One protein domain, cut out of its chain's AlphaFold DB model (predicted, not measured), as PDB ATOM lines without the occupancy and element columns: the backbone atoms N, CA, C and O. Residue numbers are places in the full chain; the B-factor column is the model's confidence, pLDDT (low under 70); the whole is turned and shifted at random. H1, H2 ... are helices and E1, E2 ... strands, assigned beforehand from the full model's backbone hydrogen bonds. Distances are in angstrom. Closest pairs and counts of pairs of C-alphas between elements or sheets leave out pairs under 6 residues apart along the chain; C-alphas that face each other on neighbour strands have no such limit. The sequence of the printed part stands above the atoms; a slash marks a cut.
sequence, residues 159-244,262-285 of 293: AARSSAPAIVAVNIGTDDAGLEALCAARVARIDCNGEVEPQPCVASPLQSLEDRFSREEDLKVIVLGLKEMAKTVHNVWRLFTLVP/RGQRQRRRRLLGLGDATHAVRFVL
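What this domain is: This is residues 159 to 244 and 262 to 285 of the 293 residues of the protein "Zinc metalloproteinase" of Colletotrichum graminicola (strain M1.001 / M2 / FGSC 10212) (UniProt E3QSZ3). Two small three-stranded sheets lie face to face as a sandwich, E1, E2 and E6 in one and E3, E4 and E5 in the other, with their strands crossed at 32 degrees. The short helix H2 covers part of E1, while H1 and H3 lie away from the mean of the C-alphas, with H3 the farthest at 16.3 A. The printed part has 110 residues, with six named strands and three named helices in the order E1 E2 E3 H1 E4 E5 H2 H3 E6. Both sheets are antiparallel, ordered E1 - E2 - E6 and E3 - E4 - E5; the class is mixed, helices and strands, with 48 residues, under half, in named elements. The whole is compact, with a radius of gyration of the C-alphas of 13.7 A and spans of 38 by 30 by 25 A.

How they stand to each other: E1, residues 166 to 170, and E2, residues 178 to 183, form a hairpin, with N 168 and O 180 2.9 A apart. E2 is also antiparallel to E6, residues 279 to 284, with N 181 and O 281 2.8 A apart. This sheet is only just strongly twisted, with C-alphas up to 4.2 A off its best plane. In the other sheet, E3, residues 187 to 192, is antiparallel to E4, residues 221 to 225, with N 191 and O 222 2.9 A apart. E4 and E5, residues 230 to 233, form a hairpin, with N 223 and O 231 2.8 A apart. Between the sheets, the closest C-alphas of E1 and E5 are those of Ala 166 and Lys 231, 6.7 A apart. H2, residues 238 to 241, is on the sheet E1 E2 E6 and over E1; their closest C-alphas, those of Ala 169 and Leu 239, are 5.9 A apart. H1, residues 209 to 212, is only just not on that sheet, with 4 pairs of C-alphas within 10 A. H3, residues 264 to 271, is apart from E1 and E2. In H3 every O i to N i+4 pair is within hydrogen-bond range; H1 and H2 are too short for such a pair.

Where its parts are: E1 begins at C-alpha 166 (-10.233, 43.185, -50.237) and is 12.3 A long. E2 is 16.5 A long, E3 14.2 A, E4 13.2 A and E5 10.1 A. H3, 10.7 A long, begins at C-alpha 264 (-21.800, 28.983, -52.146). E6, 16.2 A long, ends at C-alpha 284 (-25.348, 48.381, -50.210).

The domain as a whole: The C-alphas farthest apart, those of Ala 159 and Glu 216, are 38.0 A apart. Residues 245 to 261 are not printed; C-alphas 244 and 262 are 24.7 A apart across the cut. The link E3 to H1, residues 193 to 208, is long. The mean pLDDT of the printed part is 75.7; residues 198 to 207, 242 to 244 and 262 to 285 are under 70.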
ATOM      1  N   ALA A 159      -2.509  32.965 -41.296       81.69
ATOM      2  CA  ALA A 159      -3.136  33.342 -42.560       81.69
ATOM      3  C   ALA A 159      -3.989  34.617 -42.441       81.69
ATOM      4  O   ALA A 159      -3.906  35.488 -43.302       81.69
ATOM      5  N   ALA A 160      -4.773  34.759 -41.365       81.06
ATOM      6  CA  ALA A 160      -5.554  35.971 -41.133       81.06
ATOM      7  C   ALA A 160      -4.653  37.188 -40.872       81.06
ATOM      8  O   ALA A 160      -4.936  38.265 -41.385       81.06
ATOM      9  N   ARG A 161      -3.542  37.011 -40.142       77.62
ATOM     10  CA  ARG A 161      -2.575  38.086 -39.857       77.62
ATOM     11  C   ARG A 161      -1.909  38.652 -41.110       77.62
ATOM     12  O   ARG A 161      -1.643  39.845 -41.145       77.62
ATOM     13  N   SER A 162      -1.675  37.819 -42.120       81.94
ATOM     14  CA  SER A 162      -1.046  38.233 -43.381       81.94
ATOM     15  C   SER A 162      -2.052  38.622 -44.473       81.94
ATOM     16  O   SER A 162      -1.655  38.930 -45.595       81.94
ATOM     17  N   SER A 163      -3.357  38.579 -44.186       85.00
ATOM     18  CA  SER A 163      -4.403  38.860 -45.169       85.00
ATOM     19  C   SER A 163      -4.653  40.363 -45.278       85.00
ATOM     20  O   SER A 163      -5.138  40.998 -44.343       85.00
ATOM     21  N   ALA A 164      -4.365  40.926 -46.451       89.44
ATOM     22  CA  ALA A 164      -4.766  42.288 -46.777       89.44
ATOM     23  C   ALA A 164      -6.295  42.379 -46.962       89.44
ATOM     24  O   ALA A 164      -6.917  41.413 -47.422       89.44
ATOM     25  N   PRO A 165      -6.914  43.534 -46.658       91.69
ATOM     26  CA  PRO A 165      -8.309  43.769 -46.992       91.69
ATOM     27  C   PRO A 165      -8.553  43.668 -48.503       91.69
ATOM     28  O   PRO A 165      -7.704  44.023 -49.325       91.69
ATOM     29  N   ALA A 166      -9.745  43.220 -48.870       90.81
ATOM     30  CA  ALA A 166     -10.233  43.185 -50.237       90.81
ATOM     31  C   ALA A 166     -11.498  44.033 -50.354       90.81
ATOM     32  O   ALA A 166     -12.309  44.092 -49.433       90.81
ATOM     33  N   ILE A 167     -11.662  44.672 -51.507       91.00
ATOM     34  CA  ILE A 167     -12.828  45.481 -51.850       91.00
ATOM     35  C   ILE A 167     -13.391  44.890 -53.134       91.00
ATOM     36  O   ILE A 167     -12.658  44.753 -54.115       91.00
ATOM     37  N   VAL A 168     -14.659  44.490 -53.120       89.44
ATOM     38  CA  VAL A 168     -15.310  43.862 -54.274       89.44
ATOM     39  C   VAL A 168     -16.678  44.473 -54.521       89.44
ATOM     40  O   VAL A 168     -17.445  44.685 -53.586       89.44
ATOM     41  N   ALA A 169     -17.007  44.714 -55.788       88.94
ATOM     42  CA  ALA A 169     -18.379  45.006 -56.164       88.94
ATOM     43  C   ALA A 169     -19.221  43.722 -56.065       88.94
ATOM     44  O   ALA A 169     -18.788  42.619 -56.428       88.94
ATOM     45  N   VAL A 170     -20.427  43.857 -55.530       85.88
ATOM     46  CA  VAL A 170     -21.406  42.780 -55.368       85.88
ATOM     47  C   VAL A 170     -22.718  43.193 -56.008       85.88
ATOM     48  O   VAL A 170     -22.990  44.382 -56.133       85.88
ATOM     49  N   ASN A 171     -23.536  42.212 -56.404       85.69
ATOM     50  CA  ASN A 171     -24.875  42.469 -56.943       85.69
ATOM     51  C   ASN A 171     -24.902  43.419 -58.167       85.69
ATOM     52  O   ASN A 171     -25.887  44.116 -58.394       85.69
ATOM     53  N   ILE A 172     -23.828  43.449 -58.966       84.00
ATOM     54  CA  ILE A 172     -23.747  44.278 -60.179       84.00
ATOM     55  C   ILE A 172     -24.910  43.926 -61.122       84.00
ATOM     56  O   ILE A 172     -25.146  42.746 -61.390       84.00
ATOM     57  N   GLY A 173     -25.615  44.946 -61.619       79.81
ATOM     58  CA  GLY A 173     -26.771  44.790 -62.511       79.81
ATOM     59  C   GLY A 173     -28.101  44.514 -61.800       79.81
ATOM     60  O   GLY A 173     -29.062  44.122 -62.453       79.81
ATOM     61  N   THR A 174     -28.156  44.687 -60.478       82.56
ATOM     62  CA  THR A 174     -29.397  44.659 -59.688       82.56
ATOM     63  C   THR A 174     -29.535  45.956 -58.897       82.56
ATOM     64  O   THR A 174     -28.531  46.630 -58.664       82.56
ATOM     65  N   ASP A 175     -30.741  46.258 -58.422       78.75
ATOM     66  CA  ASP A 175     -31.031  47.462 -57.621       78.75
ATOM     67  C   ASP A 175     -30.301  47.479 -56.262       78.75
ATOM     68  O   ASP A 175     -30.167  48.526 -55.635       78.75
ATOM     69  N   ASP A 176     -29.770  46.324 -55.838       78.06
ATOM     70  CA  ASP A 176     -28.984  46.127 -54.615       78.06
ATOM     71  C   ASP A 176     -27.467  46.028 -54.888       78.06
ATOM     72  O   ASP A 176     -26.744  45.327 -54.153       78.06
ATOM     73  N   ALA A 177     -26.977  46.621 -55.984       82.50
ATOM     74  CA  ALA A 177     -25.546  46.690 -56.284       82.50
ATOM     75  C   ALA A 177     -24.787  47.287 -55.091       82.50
ATOM     76  O   ALA A 177     -25.302  48.098 -54.348       82.50
ATOM     77  N   GLY A 178     -23.560  46.868 -54.817       86.25
ATOM     78  CA  GLY A 178     -22.890  47.366 -53.620       86.25
ATOM     79  C   GLY A 178     -21.408  47.109 -53.592       86.25
ATOM     80  O   GLY A 178     -20.862  46.428 -54.460       86.25
ATOM     81  N   LEU A 179     -20.767  47.637 -52.560       87.06
ATOM     82  CA  LEU A 179     -19.357  47.425 -52.286       87.06
ATOM     83  C   LEU A 179     -19.231  46.548 -51.040       87.06
ATOM     84  O   LEU A 179     -19.798  46.845 -49.998       87.06
ATOM     85  N   GLU A 180     -18.484  45.458 -51.111       87.62
ATOM     86  CA  GLU A 180     -18.198  44.618 -49.950       87.62
ATOM     87  C   GLU A 180     -16.713  44.731 -49.603       87.62
ATOM     88  O   GLU A 180     -15.839  44.459 -50.431       87.62
ATOM     89  N   ALA A 181     -16.439  45.152 -48.368       88.19
ATOM     90  CA  ALA A 181     -15.110  45.181 -47.784       88.19
ATOM     91  C   ALA A 181     -14.905  43.905 -46.955       88.19
ATOM     92  O   ALA A 181     -15.633  43.610 -46.005       88.19
ATOM     93  N   LEU A 182     -13.898  43.125 -47.325       86.94
ATOM     94  CA  LEU A 182     -13.603  41.818 -46.751       86.94
ATOM     95  C   LEU A 182     -12.223  41.848 -46.107       86.94
ATOM     96  O   LEU A 182     -11.263  42.304 -46.721       86.94
ATOM     97  N   CYS A 183     -12.086  41.307 -44.900       86.06
ATOM     98  CA  CYS A 183     -10.774  41.097 -44.297       86.06
ATOM     99  C   CYS A 183     -10.821  39.892 -43.355       86.06
ATOM    100  O   CYS A 183     -11.671  39.829 -42.464       86.06
ATOM    101  N   ALA A 184      -9.894  38.941 -43.515       86.81
ATOM    102  CA  ALA A 184      -9.802  37.797 -42.605       86.81
ATOM    103  C   ALA A 184      -9.486  38.233 -41.163       86.81
ATOM    104  O   ALA A 184      -9.943  37.603 -40.215       86.81
ATOM    105  N   ALA A 185      -8.750  39.337 -41.002       82.25
ATOM    106  CA  ALA A 185      -8.457  39.949 -39.712       82.25
ATOM    107  C   ALA A 185      -9.539  40.933 -39.229       82.25
ATOM    108  O   ALA A 185      -9.305  41.614 -38.242       82.25
ATOM    109  N   ARG A 186     -10.715  40.998 -39.874       84.75
ATOM    110  CA  ARG A 186     -11.753  42.033 -39.685       84.75
ATOM    111  C   ARG A 186     -11.331  43.409 -40.197       84.75
ATOM    112  O   ARG A 186     -10.155  43.771 -40.228       84.75
ATOM    113  N   VAL A 187     -12.334  44.179 -40.598       85.75
ATOM    114  CA  VAL A 187     -12.176  45.580 -40.988       85.75
ATOM    115  C   VAL A 187     -12.200  46.445 -39.731       85.75
ATOM    116  O   VAL A 187     -13.058  46.265 -38.872       85.75
ATOM    117  N   ALA A 188     -11.242  47.358 -39.630       84.62
ATOM    118  CA  ALA A 188     -11.094  48.295 -38.525       84.62
ATOM    119  C   ALA A 188     -11.663  49.677 -38.857       84.62
ATOM    120  O   ALA A 188     -12.312  50.294 -38.020       84.62
ATOM    121  N   ARG A 189     -11.405  50.168 -40.075       87.12
ATOM    122  CA  ARG A 189     -11.820  51.499 -40.529       87.12
ATOM    123  C   ARG A 189     -12.033  51.504 -42.028       87.12
ATOM    124  O   ARG A 189     -11.348  50.791 -42.761       87.12
ATOM    125  N   ILE A 190     -12.968  52.336 -42.456       88.62
ATOM    126  CA  ILE A 190     -13.202  52.648 -43.858       88.62
ATOM    127  C   ILE A 190     -13.192  54.162 -43.981       88.62
ATOM    128  O   ILE A 190     -13.693  54.863 -43.106       88.62
ATOM    129  N   ASP A 191     -12.541  54.636 -45.027       90.75
ATOM    130  CA  ASP A 191     -12.384  56.042 -45.354       90.75
ATOM    131  C   ASP A 191     -12.798  56.225 -46.814       90.75
ATOM    132  O   ASP A 191     -12.358  55.467 -47.688       90.75
ATOM    133  N   CYS A 192     -13.673  57.199 -47.046       92.00
ATOM    134  CA  CYS A 192     -14.175  57.590 -48.354       92.00
ATOM    135  C   CYS A 192     -13.741  59.039 -48.613       92.00
ATOM    136  O   CYS A 192     -14.212  59.951 -47.943       92.00
ATOM    137  N   ASN A 193     -12.841  59.263 -49.573       93.44
ATOM    138  CA  ASN A 193     -12.305  60.588 -49.919       93.44
ATOM    139  C   ASN A 193     -11.733  61.399 -48.730       93.44
ATOM    140  O   ASN A 193     -11.734  62.626 -48.753       93.44
ATOM    141  N   GLY A 194     -11.175  60.731 -47.717       90.00
ATOM    142  CA  GLY A 194     -10.630  61.355 -46.506       90.00
ATOM    143  C   GLY A 194     -11.645  61.488 -45.368       90.00
ATOM    144  O   GLY A 194     -11.265  61.859 -44.256       90.00
ATOM    145  N   GLU A 195     -12.918  61.168 -45.612       88.88
ATOM    146  CA  GLU A 195     -13.936  61.096 -44.572       88.88
ATOM    147  C   GLU A 195     -13.973  59.696 -43.964       88.88
ATOM    148  O   GLU A 195     -14.303  58.704 -44.617       88.88
ATOM    149  N   VAL A 196     -13.618  59.617 -42.683       85.12
ATOM    150  CA  VAL A 196     -13.634  58.368 -41.924       85.12
ATOM    151  C   VAL A 196     -15.066  58.008 -41.552       85.12
ATOM    152  O   VAL A 196     -15.760  58.790 -40.902       85.12
ATOM    153  N   GLU A 197     -15.479  56.789 -41.889       82.69
ATOM    154  CA  GLU A 197     -16.796  56.291 -41.512       82.69
ATOM    155  C   GLU A 197     -16.901  56.104 -39.987       82.69
ATOM    156  O   GLU A 197     -16.032  55.461 -39.385       82.69
ATOM    157  N   PRO A 198     -17.970  56.616 -39.344       66.75
ATOM    158  CA  PRO A 198     -18.102  56.637 -37.886       66.75
ATOM    159  C   PRO A 198     -18.226  55.238 -37.275       66.75
ATOM    160  O   PRO A 198     -17.920  55.048 -36.098       66.75
ATOM    161  N   GLN A 199     -18.651  54.244 -38.059       63.88
ATOM    162  CA  GLN A 199     -18.620  52.844 -37.663       63.88
ATOM    163  C   GLN A 199     -18.224  51.954 -38.850       63.88
ATOM    164  O   GLN A 199     -18.806  52.082 -39.927       63.88
ATOM    165  N   PRO A 200     -17.331  50.965 -38.665       60.31
ATOM    166  CA  PRO A 200     -17.040  49.940 -39.670       60.31
ATOM    167  C   PRO A 200     -18.160  48.877 -39.751       60.31
ATOM    168  O   PRO A 200     -17.884  47.694 -39.958       60.31
ATOM    169  N   CYS A 201     -19.417  49.250 -39.490       48.31
ATOM    170  CA  CYS A 201     -20.436  48.293 -39.074       48.31
ATOM    171  C   CYS A 201     -21.033  47.491 -40.238       48.31
ATOM    172  O   CYS A 201     -21.489  48.028 -41.241       48.31
ATOM    173  N   VAL A 202     -21.078  46.171 -40.044       44.38
ATOM    174  CA  VAL A 202     -21.771  45.189 -40.894       44.38
ATOM    175  C   VAL A 202     -23.296  45.291 -40.741       44.38
ATOM    176  O   VAL A 202     -24.032  44.868 -41.631       44.38
ATOM    177  N   ALA A 203     -23.769  45.792 -39.592       36.50
ATOM    178  CA  ALA A 203     -25.155  45.649 -39.145       36.50
ATOM    179  C   ALA A 203     -26.115  46.697 -39.724       36.50
ATOM    180  O   ALA A 203     -27.310  46.432 -39.822       36.50
ATOM    181  N   SER A 204     -25.600  47.850 -40.150       45.59
ATOM    182  CA  SER A 204     -26.382  48.861 -40.853       45.59
ATOM    183  C   SER A 204     -25.580  49.300 -42.072       45.59
ATOM    184  O   SER A 204     -24.581  50.002 -41.895       45.59
ATOM    185  N   PRO A 205     -25.931  48.853 -43.294       52.31
ATOM    186  CA  PRO A 205     -25.325  49.427 -44.482       52.31
ATOM    187  C   PRO A 205     -25.562  50.934 -44.413       52.31
ATOM    188  O   PRO A 205     -26.693  51.382 -44.221       52.31
ATOM    189  N   LEU A 206     -24.471  51.695 -44.478       54.81
ATOM    190  CA  LEU A 206     -24.515  53.151 -44.506       54.81
ATOM    191  C   LEU A 206     -25.467  53.634 -45.611       54.81
ATOM    192  O   LEU A 206     -25.776  52.895 -46.547       54.81
ATOM    193  N   GLN A 207     -25.900  54.890 -45.486       62.75
ATOM    194  CA  GLN A 207     -26.609  55.626 -46.540       62.75
ATOM    195  C   GLN A 207     -25.951  55.393 -47.911       62.75
ATOM    196  O   GLN A 207     -24.741  55.145 -47.978       62.75
ATOM    197  N   SER A 208     -26.740  55.434 -48.991       75.00
ATOM    198  CA  SER A 208     -26.249  55.103 -50.333       75.00
ATOM    199  C   SER A 208     -25.015  55.958 -50.642       75.00
ATOM    200  O   SER A 208     -25.043  57.165 -50.410       75.00
ATOM    201  N   LEU A 209     -23.912  55.374 -51.145       80.81
ATOM    202  CA  LEU A 209     -22.725  56.185 -51.489       80.81
ATOM    203  C   LEU A 209     -23.078  57.249 -52.535       80.81
ATOM    204  O   LEU A 209     -22.436  58.288 -52.566       80.81
ATOM    205  N   GLU A 210     -24.107  57.004 -53.344       82.94
ATOM    206  CA  GLU A 210     -24.622  57.941 -54.345       82.94
ATOM    207  C   GLU A 210     -25.293  59.168 -53.726       82.94
ATOM    208  O   GLU A 210     -25.271  60.236 -54.329       82.94
ATOM    209  N   ASP A 211     -25.820  59.052 -52.504       85.75
ATOM    210  CA  ASP A 211     -26.386  60.194 -51.778       85.75
ATOM    211  C   ASP A 211     -25.281  61.152 -51.300       85.75
ATOM    212  O   ASP A 211     -25.537  62.325 -51.031       85.75
ATOM    213  N   ARG A 212     -24.045  60.649 -51.163       86.12
ATOM    214  CA  ARG A 212     -22.896  61.373 -50.597       86.12
ATOM    215  C   ARG A 212     -21.849  61.770 -51.632       86.12
ATOM    216  O   ARG A 212     -21.160  62.766 -51.439       86.12
ATOM    217  N   PHE A 213     -21.700  60.987 -52.696       90.38
ATOM    218  CA  PHE A 213     -20.616  61.114 -53.662       90.38
ATOM    219  C   PHE A 213     -21.148  61.009 -55.092       90.38
ATOM    220  O   PHE A 213     -21.846  60.059 -55.447       90.38
ATOM    221  N   SER A 214     -20.763  61.972 -55.926       91.19
ATOM    222  CA  SER A 214     -21.080  61.999 -57.356       91.19
ATOM    223  C   SER A 214     -20.320  60.898 -58.117       91.19
ATOM    224  O   SER A 214     -19.178  60.560 -57.786       91.19
ATOM    225  N   ARG A 215     -20.954  60.326 -59.153       89.94
ATOM    226  CA  ARG A 215     -20.336  59.310 -60.032       89.94
ATOM    227  C   ARG A 215     -19.352  59.922 -61.035       89.94
ATOM    228  O   ARG A 215     -18.531  59.206 -61.604       89.94
ATOM    229  N   GLU A 216     -19.454  61.226 -61.265       91.12
ATOM    230  CA  GLU A 216     -18.588  61.999 -62.153       91.12
ATOM    231  C   GLU A 216     -17.197  62.232 -61.542       91.12
ATOM    232  O   GLU A 216     -16.231  62.444 -62.276       91.12
ATOM    233  N   GLU A 217     -17.082  62.156 -60.214       94.06
ATOM    234  CA  GLU A 217     -15.832  62.332 -59.476       94.06
ATOM    235  C   GLU A 217     -15.190  60.994 -59.081       94.06
ATOM    236  O   GLU A 217     -15.858  59.986 -58.832       94.06
ATOM    237  N   ASP A 218     -13.857  60.973 -58.988       94.62
ATOM    238  CA  ASP A 218     -13.125  59.803 -58.503       94.62
ATOM    239  C   ASP A 218     -13.436  59.560 -57.013       94.62
ATOM    240  O   ASP A 218     -13.026  60.322 -56.136       94.62
ATOM    241  N   LEU A 219     -14.130  58.457 -56.712       93.56
ATOM    242  CA  LEU A 219     -14.341  58.005 -55.337       93.56
ATOM    243  C   LEU A 219     -13.184  57.108 -54.879       93.56
ATOM    244  O   LEU A 219     -13.112  55.925 -55.244       93.56
ATOM    245  N   LYS A 220     -12.303  57.661 -54.041       95.62
ATOM    246  CA  LYS A 220     -11.229  56.938 -53.360       95.62
ATOM    247  C   LYS A 220     -11.764  56.303 -52.081       95.62
ATOM    248  O   LYS A 220     -12.208  56.999 -51.178       95.62
ATOM    249  N   VAL A 221     -11.625  54.985 -51.964       93.44
ATOM    250  CA  VAL A 221     -11.948  54.242 -50.741       93.44
ATOM    251  C   VAL A 221     -10.701  53.572 -50.187       93.44
ATOM    252  O   VAL A 221      -9.968  52.892 -50.914       93.44
ATOM    253  N   ILE A 222     -10.468  53.748 -48.889       93.44
ATOM    254  CA  ILE A 222      -9.401  53.100 -48.129       93.44
ATOM    255  C   ILE A 222     -10.047  52.212 -47.068       93.44
ATOM    256  O   ILE A 222     -10.792  52.680 -46.214       93.44
ATOM    257  N   VAL A 223      -9.735  50.921 -47.094       91.94
ATOM    258  CA  VAL A 223     -10.163  49.958 -46.074       91.94
ATOM    259  C   VAL A 223      -8.951  49.551 -45.256       91.94
ATOM    260  O   VAL A 223      -8.001  48.994 -45.802       91.94
ATOM    261  N   LEU A 224      -8.993  49.791 -43.949       90.06
ATOM    262  CA  LEU A 224      -7.974  49.385 -42.984       90.06
ATOM    263  C   LEU A 224      -8.443  48.127 -42.245       90.06
ATOM    264  O   LEU A 224      -9.527  48.118 -41.664       90.06
ATOM    265  N   GLY A 225      -7.639  47.065 -42.252       88.00
ATOM    266  CA  GLY A 225      -7.868  45.873 -41.427       88.00
ATOM    267  C   GLY A 225      -7.303  46.029 -40.011       88.00
ATOM    268  O   GLY A 225      -6.431  46.866 -39.788       88.00
ATOM    269  N   LEU A 226      -7.716  45.183 -39.056       82.50
ATOM    270  CA  LEU A 226      -7.189  45.218 -37.669       82.50
ATOM    271  C   LEU A 226      -5.680  44.919 -37.555       82.50
ATOM    272  O   LEU A 226      -5.108  45.022 -36.475       82.50
ATOM    273  N   LYS A 227      -5.026  44.515 -38.647       82.44
ATOM    274  CA  LYS A 227      -3.594  44.188 -38.696       82.44
ATOM    275  C   LYS A 227      -2.785  45.206 -39.479       82.44
ATOM    276  O   LYS A 227      -1.822  44.834 -40.136       82.44
ATOM    277  N   GLU A 228      -3.201  46.469 -39.436       82.94
ATOM    278  CA  GLU A 228      -2.479  47.597 -40.039       82.94
ATOM    279  C   GLU A 228      -2.456  47.607 -41.581       82.94
ATOM    280  O   GLU A 228      -2.203  48.630 -42.209       82.94
ATOM    281  N   MET A 229      -2.791  46.485 -42.216       88.94
ATOM    282  CA  MET A 229      -2.877  46.381 -43.663       88.94
ATOM    283  C   MET A 229      -4.048  47.210 -44.184       88.94
ATOM    284  O   MET A 229      -5.202  46.994 -43.798       88.94
ATOM    285  N   ALA A 230      -3.749  48.117 -45.109       91.88
ATOM    286  CA  ALA A 230      -4.734  48.934 -45.797       91.88
ATOM    287  C   ALA A 230      -4.853  48.539 -47.273       91.88
ATOM    288  O   ALA A 230      -3.872  48.182 -47.932       91.88
ATOM    289  N   LYS A 231      -6.069  48.635 -47.809       94.69
ATOM    290  CA  LYS A 231      -6.349  48.522 -49.237       94.69
ATOM    291  C   LYS A 231      -6.967  49.817 -49.732       94.69
ATOM    292  O   LYS A 231      -8.019  50.214 -49.246       94.69
ATOM    293  N   THR A 232      -6.344  50.409 -50.742       95.81
ATOM    294  CA  THR A 232      -6.842  51.616 -51.406       95.81
ATOM    295  C   THR A 232      -7.363  51.274 -52.795       95.81
ATOM    296  O   THR A 232      -6.705  50.558 -53.557       95.81
ATOM    297  N   VAL A 233      -8.534  51.803 -53.133       95.25
ATOM    298  CA  VAL A 233      -9.089  51.844 -54.488       95.25
ATOM    299  C   VAL A 233      -9.317  53.310 -54.822       95.25
ATOM    300  O   VAL A 233     -10.067  53.976 -54.126       95.25
ATOM    301  N   HIS A 234      -8.643  53.821 -55.852       94.50
ATOM    302  CA  HIS A 234      -8.665  55.253 -56.185       94.50
ATOM    303  C   HIS A 234      -9.938  55.712 -56.900       94.50
ATOM    304  O   HIS A 234     -10.302  56.871 -56.783       94.50
ATOM    305  N   ASN A 235     -10.602  54.813 -57.626       94.38
ATOM    306  CA  ASN A 235     -11.885  55.079 -58.262       94.38
ATOM    307  C   ASN A 235     -12.738  53.810 -58.154       94.38
ATOM    308  O   ASN A 235     -12.538  52.837 -58.889       94.38
ATOM    309  N   VAL A 236     -13.648  53.812 -57.183       92.31
ATOM    310  CA  VAL A 236     -14.550  52.690 -56.900       92.31
ATOM    311  C   VAL A 236     -15.608  52.509 -57.987       92.31
ATOM    312  O   VAL A 236     -16.002  51.373 -58.250       92.31
ATOM    313  N   TRP A 237     -16.010  53.571 -58.686       91.81
ATOM    314  CA  TRP A 237     -17.015  53.507 -59.753       91.81
ATOM    315  C   TRP A 237     -16.609  52.568 -60.891       91.81
ATOM    316  O   TRP A 237     -17.442  51.837 -61.426       91.81
ATOM    317  N   ARG A 238     -15.303  52.463 -61.177       92.12
ATOM    318  CA  ARG A 238     -14.768  51.509 -62.166       92.12
ATOM    319  C   ARG A 238     -15.056  50.044 -61.840       92.12
ATOM    320  O   ARG A 238     -15.068  49.212 -62.745       92.12
ATOM    321  N   LEU A 239     -15.291  49.707 -60.570       88.94
ATOM    322  CA  LEU A 239     -15.667  48.348 -60.168       88.94
ATOM    323  C   LEU A 239     -17.092  47.987 -60.613       88.94
ATOM    324  O   LEU A 239     -17.388  46.802 -60.751       88.94
ATOM    325  N   PHE A 240     -17.947  48.983 -60.865       84.12
ATOM    326  CA  PHE A 240     -19.327  48.800 -61.324       84.12
ATOM    327  C   PHE A 240     -19.460  48.845 -62.851       84.12
ATOM    328  O   PHE A 240     -20.354  48.208 -63.399       84.12
ATOM    329  N   THR A 241     -18.551  49.532 -63.551       82.62
ATOM    330  CA  THR A 241     -18.560  49.624 -65.025       82.62
ATOM    331  C   THR A 241     -18.015  48.377 -65.722       82.62
ATOM    332  O   THR A 241     -18.204  48.206 -66.923       82.62
ATOM    333  N   LEU A 242     -17.325  47.494 -64.993       67.31
ATOM    334  CA  LEU A 242     -16.856  46.195 -65.486       67.31
ATOM    335  C   LEU A 242     -18.030  45.203 -65.600       67.31
ATOM    336  O   LEU A 242     -18.063  44.166 -64.940       67.31
ATOM    337  N   VAL A 243     -19.007  45.517 -66.452       55.12
ATOM    338  CA  VAL A 243     -19.984  44.537 -66.931       55.12
ATOM    339  C   VAL A 243     -19.277  43.708 -68.009       55.12
ATOM    340  O   VAL A 243     -18.831  44.276 -69.008       55.12
ATOM    341  N   PRO A 244     -19.117  42.382 -67.853       50.12
ATOM    342  CA  PRO A 244     -18.520  41.572 -68.903       50.12
ATOM    343  C   PRO A 244     -19.453  41.589 -70.117       50.12
ATOM    344  O   PRO A 244     -20.588  41.119 -70.025       50.12
ATOM    345  N   ARG A 262     -27.509  29.277 -50.334       43.97
ATOM    346  CA  ARG A 262     -26.755  29.463 -49.061       43.97
ATOM    347  C   ARG A 262     -25.385  28.745 -48.971       43.97
ATOM    348  O   ARG A 262     -24.486  29.276 -48.330       43.97
ATOM    349  N   GLY A 263     -25.179  27.611 -49.650       40.28
ATOM    350  CA  GLY A 263     -23.912  26.861 -49.665       40.28
ATOM    351  C   GLY A 263     -22.730  27.477 -50.440       40.28
ATOM    352  O   GLY A 263     -21.591  27.083 -50.204       40.28
ATOM    353  N   GLN A 264     -22.923  28.452 -51.343       44.38
ATOM    354  CA  GLN A 264     -21.800  28.983 -52.146       44.38
ATOM    355  C   GLN A 264     -21.044  30.175 -51.521       44.38
ATOM    356  O   GLN A 264     -19.911  30.440 -51.931       44.38
ATOM    357  N   ARG A 265     -21.578  30.826 -50.469       51.56
ATOM    358  CA  ARG A 265     -20.803  31.780 -49.637       51.56
ATOM    359  C   ARG A 265     -19.520  31.129 -49.106       51.56
ATOM    360  O   ARG A 265     -18.464  31.752 -49.099       51.56
ATOM    361  N   GLN A 266     -19.606  29.849 -48.756       48.94
ATOM    362  CA  GLN A 266     -18.487  29.068 -48.237       48.94
ATOM    363  C   GLN A 266     -17.440  28.727 -49.316       48.94
ATOM    364  O   GLN A 266     -16.245  28.699 -49.035       48.94
ATOM    365  N   ARG A 267     -17.849  28.555 -50.585       45.62
ATOM    366  CA  ARG A 267     -16.926  28.316 -51.715       45.62
ATOM    367  C   ARG A 267     -16.160  29.570 -52.146       45.62
ATOM    368  O   ARG A 267     -14.968  29.467 -52.420       45.62
ATOM    369  N   ARG A 268     -16.804  30.743 -52.177       50.97
ATOM    370  CA  ARG A 268     -16.137  32.014 -52.534       50.97
ATOM    371  C   ARG A 268     -15.113  32.433 -51.470       50.97
ATOM    372  O   ARG A 268     -14.038  32.904 -51.825       50.97
ATOM    373  N   ARG A 269     -15.408  32.164 -50.189       51.91
ATOM    374  CA  ARG A 269     -14.452  32.283 -49.075       51.91
ATOM    375  C   ARG A 269     -13.211  31.412 -49.318       51.91
ATOM    376  O   ARG A 269     -12.110  31.944 -49.398       51.91
ATOM    377  N   ARG A 270     -13.393  30.118 -49.618       49.94
ATOM    378  CA  ARG A 270     -12.274  29.210 -49.949       49.94
ATOM    379  C   ARG A 270     -11.424  29.663 -51.147       49.94
ATOM    380  O   ARG A 270     -10.210  29.528 -51.092       49.94
ATOM    381  N   LEU A 271     -12.034  30.214 -52.201       46.81
ATOM    382  CA  LEU A 271     -11.331  30.688 -53.410       46.81
ATOM    383  C   LEU A 271     -10.460  31.932 -53.181       46.81
ATOM    384  O   LEU A 271      -9.444  32.089 -53.848       46.81
ATOM    385  N   LEU A 272     -10.832  32.793 -52.234       53.69
ATOM    386  CA  LEU A 272     -10.029  33.952 -51.827       53.69
ATOM    387  C   LEU A 272      -8.994  33.600 -50.741       53.69
ATOM    388  O   LEU A 272      -8.363  34.494 -50.187       53.69
ATOM    389  N   GLY A 273      -8.848  32.316 -50.385       52.25
ATOM    390  CA  GLY A 273      -8.045  31.889 -49.233       52.25
ATOM    391  C   GLY A 273      -8.613  32.357 -47.885       52.25
ATOM    392  O   GLY A 273      -7.928  32.310 -46.868       52.25
ATOM    393  N   LEU A 274      -9.866  32.817 -47.867       55.19
ATOM    394  CA  LEU A 274     -10.565  33.336 -46.700       55.19
ATOM    395  C   LEU A 274     -11.231  32.154 -45.968       55.19
ATOM    396  O   LEU A 274     -12.067  31.446 -46.528       55.19
ATOM    397  N   GLY A 275     -10.825  31.887 -44.725       53.09
ATOM    398  CA  GLY A 275     -11.368  30.788 -43.914       53.09
ATOM    399  C   GLY A 275     -12.836  30.992 -43.505       53.09
ATOM    400  O   GLY A 275     -13.437  32.040 -43.750       53.09
ATOM    401  N   ASP A 276     -13.431  30.003 -42.831       48.16
ATOM    402  CA  ASP A 276     -14.835  30.080 -42.390       48.16
ATOM    403  C   ASP A 276     -15.099  31.252 -41.413       48.16
ATOM    404  O   ASP A 276     -16.195  31.814 -41.422       48.16
ATOM    405  N   ALA A 277     -14.076  31.724 -40.689       51.78
ATOM    406  CA  ALA A 277     -14.126  32.859 -39.755       51.78
ATOM    407  C   ALA A 277     -13.899  34.241 -40.414       51.78
ATOM    408  O   ALA A 277     -13.255  35.117 -39.843       51.78
ATOM    409  N   THR A 278     -14.378  34.446 -41.642       53.50
ATOM    410  CA  THR A 278     -14.218  35.745 -42.318       53.50
ATOM    411  C   THR A 278     -15.342  36.698 -41.931       53.50
ATOM    412  O   THR A 278     -16.517  36.419 -42.197       53.50
ATOM    413  N   HIS A 279     -14.970  37.842 -41.364       57.22
ATOM    414  CA  HIS A 279     -15.879  38.951 -41.113       57.22
ATOM    415  C   HIS A 279     -15.926  39.859 -42.348       57.22
ATOM    416  O   HIS A 279     -14.896  40.324 -42.839       57.22
ATOM    417  N   ALA A 280     -17.129  40.054 -42.877       55.62
ATOM    418  CA  ALA A 280     -17.396  40.833 -44.077       55.62
ATOM    419  C   ALA A 280     -18.223  42.057 -43.695       55.62
ATOM    420  O   ALA A 280     -19.245  41.890 -43.035       55.62
ATOM    421  N   VAL A 281     -17.793  43.247 -44.113       56.53
ATOM    422  CA  VAL A 281     -18.576  44.482 -44.005       56.53
ATOM    423  C   VAL A 281     -19.158  44.777 -45.375       56.53
ATOM    424  O   VAL A 281     -18.431  44.863 -46.364       56.53
ATOM    425  N   ARG A 282     -20.484  44.890 -45.445       59.94
ATOM    426  CA  ARG A 282     -21.193  45.095 -46.703       59.94
ATOM    427  C   ARG A 282     -21.792  46.494 -46.753       59.94
ATOM    428  O   ARG A 282     -22.624  46.832 -45.921       59.94
ATOM    429  N   PHE A 283     -21.437  47.232 -47.794       55.34
ATOM    430  CA  PHE A 283     -22.106  48.452 -48.222       55.34
ATOM    431  C   PHE A 283     -23.087  48.081 -49.326       55.34
ATOM    432  O   PHE A 283     -22.745  47.372 -50.278       55.34
ATOM    433  N   VAL A 284     -24.330  48.517 -49.172       53.50
ATOM    434  CA  VAL A 284     -25.348  48.381 -50.210       53.50
ATOM    435  C   VAL A 284     -25.483  49.751 -50.847       53.50
ATOM    436  O   VAL A 284     -25.748  50.721 -50.146       53.50
ATOM    437  N   LEU A 285     -25.261  49.829 -52.154       45.62
ATOM    438  CA  LEU A 285     -25.730  50.957 -52.939       45.62
ATOM    439  C   LEU A 285     -27.167  50.635 -53.309       45.62
ATOM    440  O   LEU A 285     -27.487  49.523 -53.723       45.62
TER     441      LEU A 285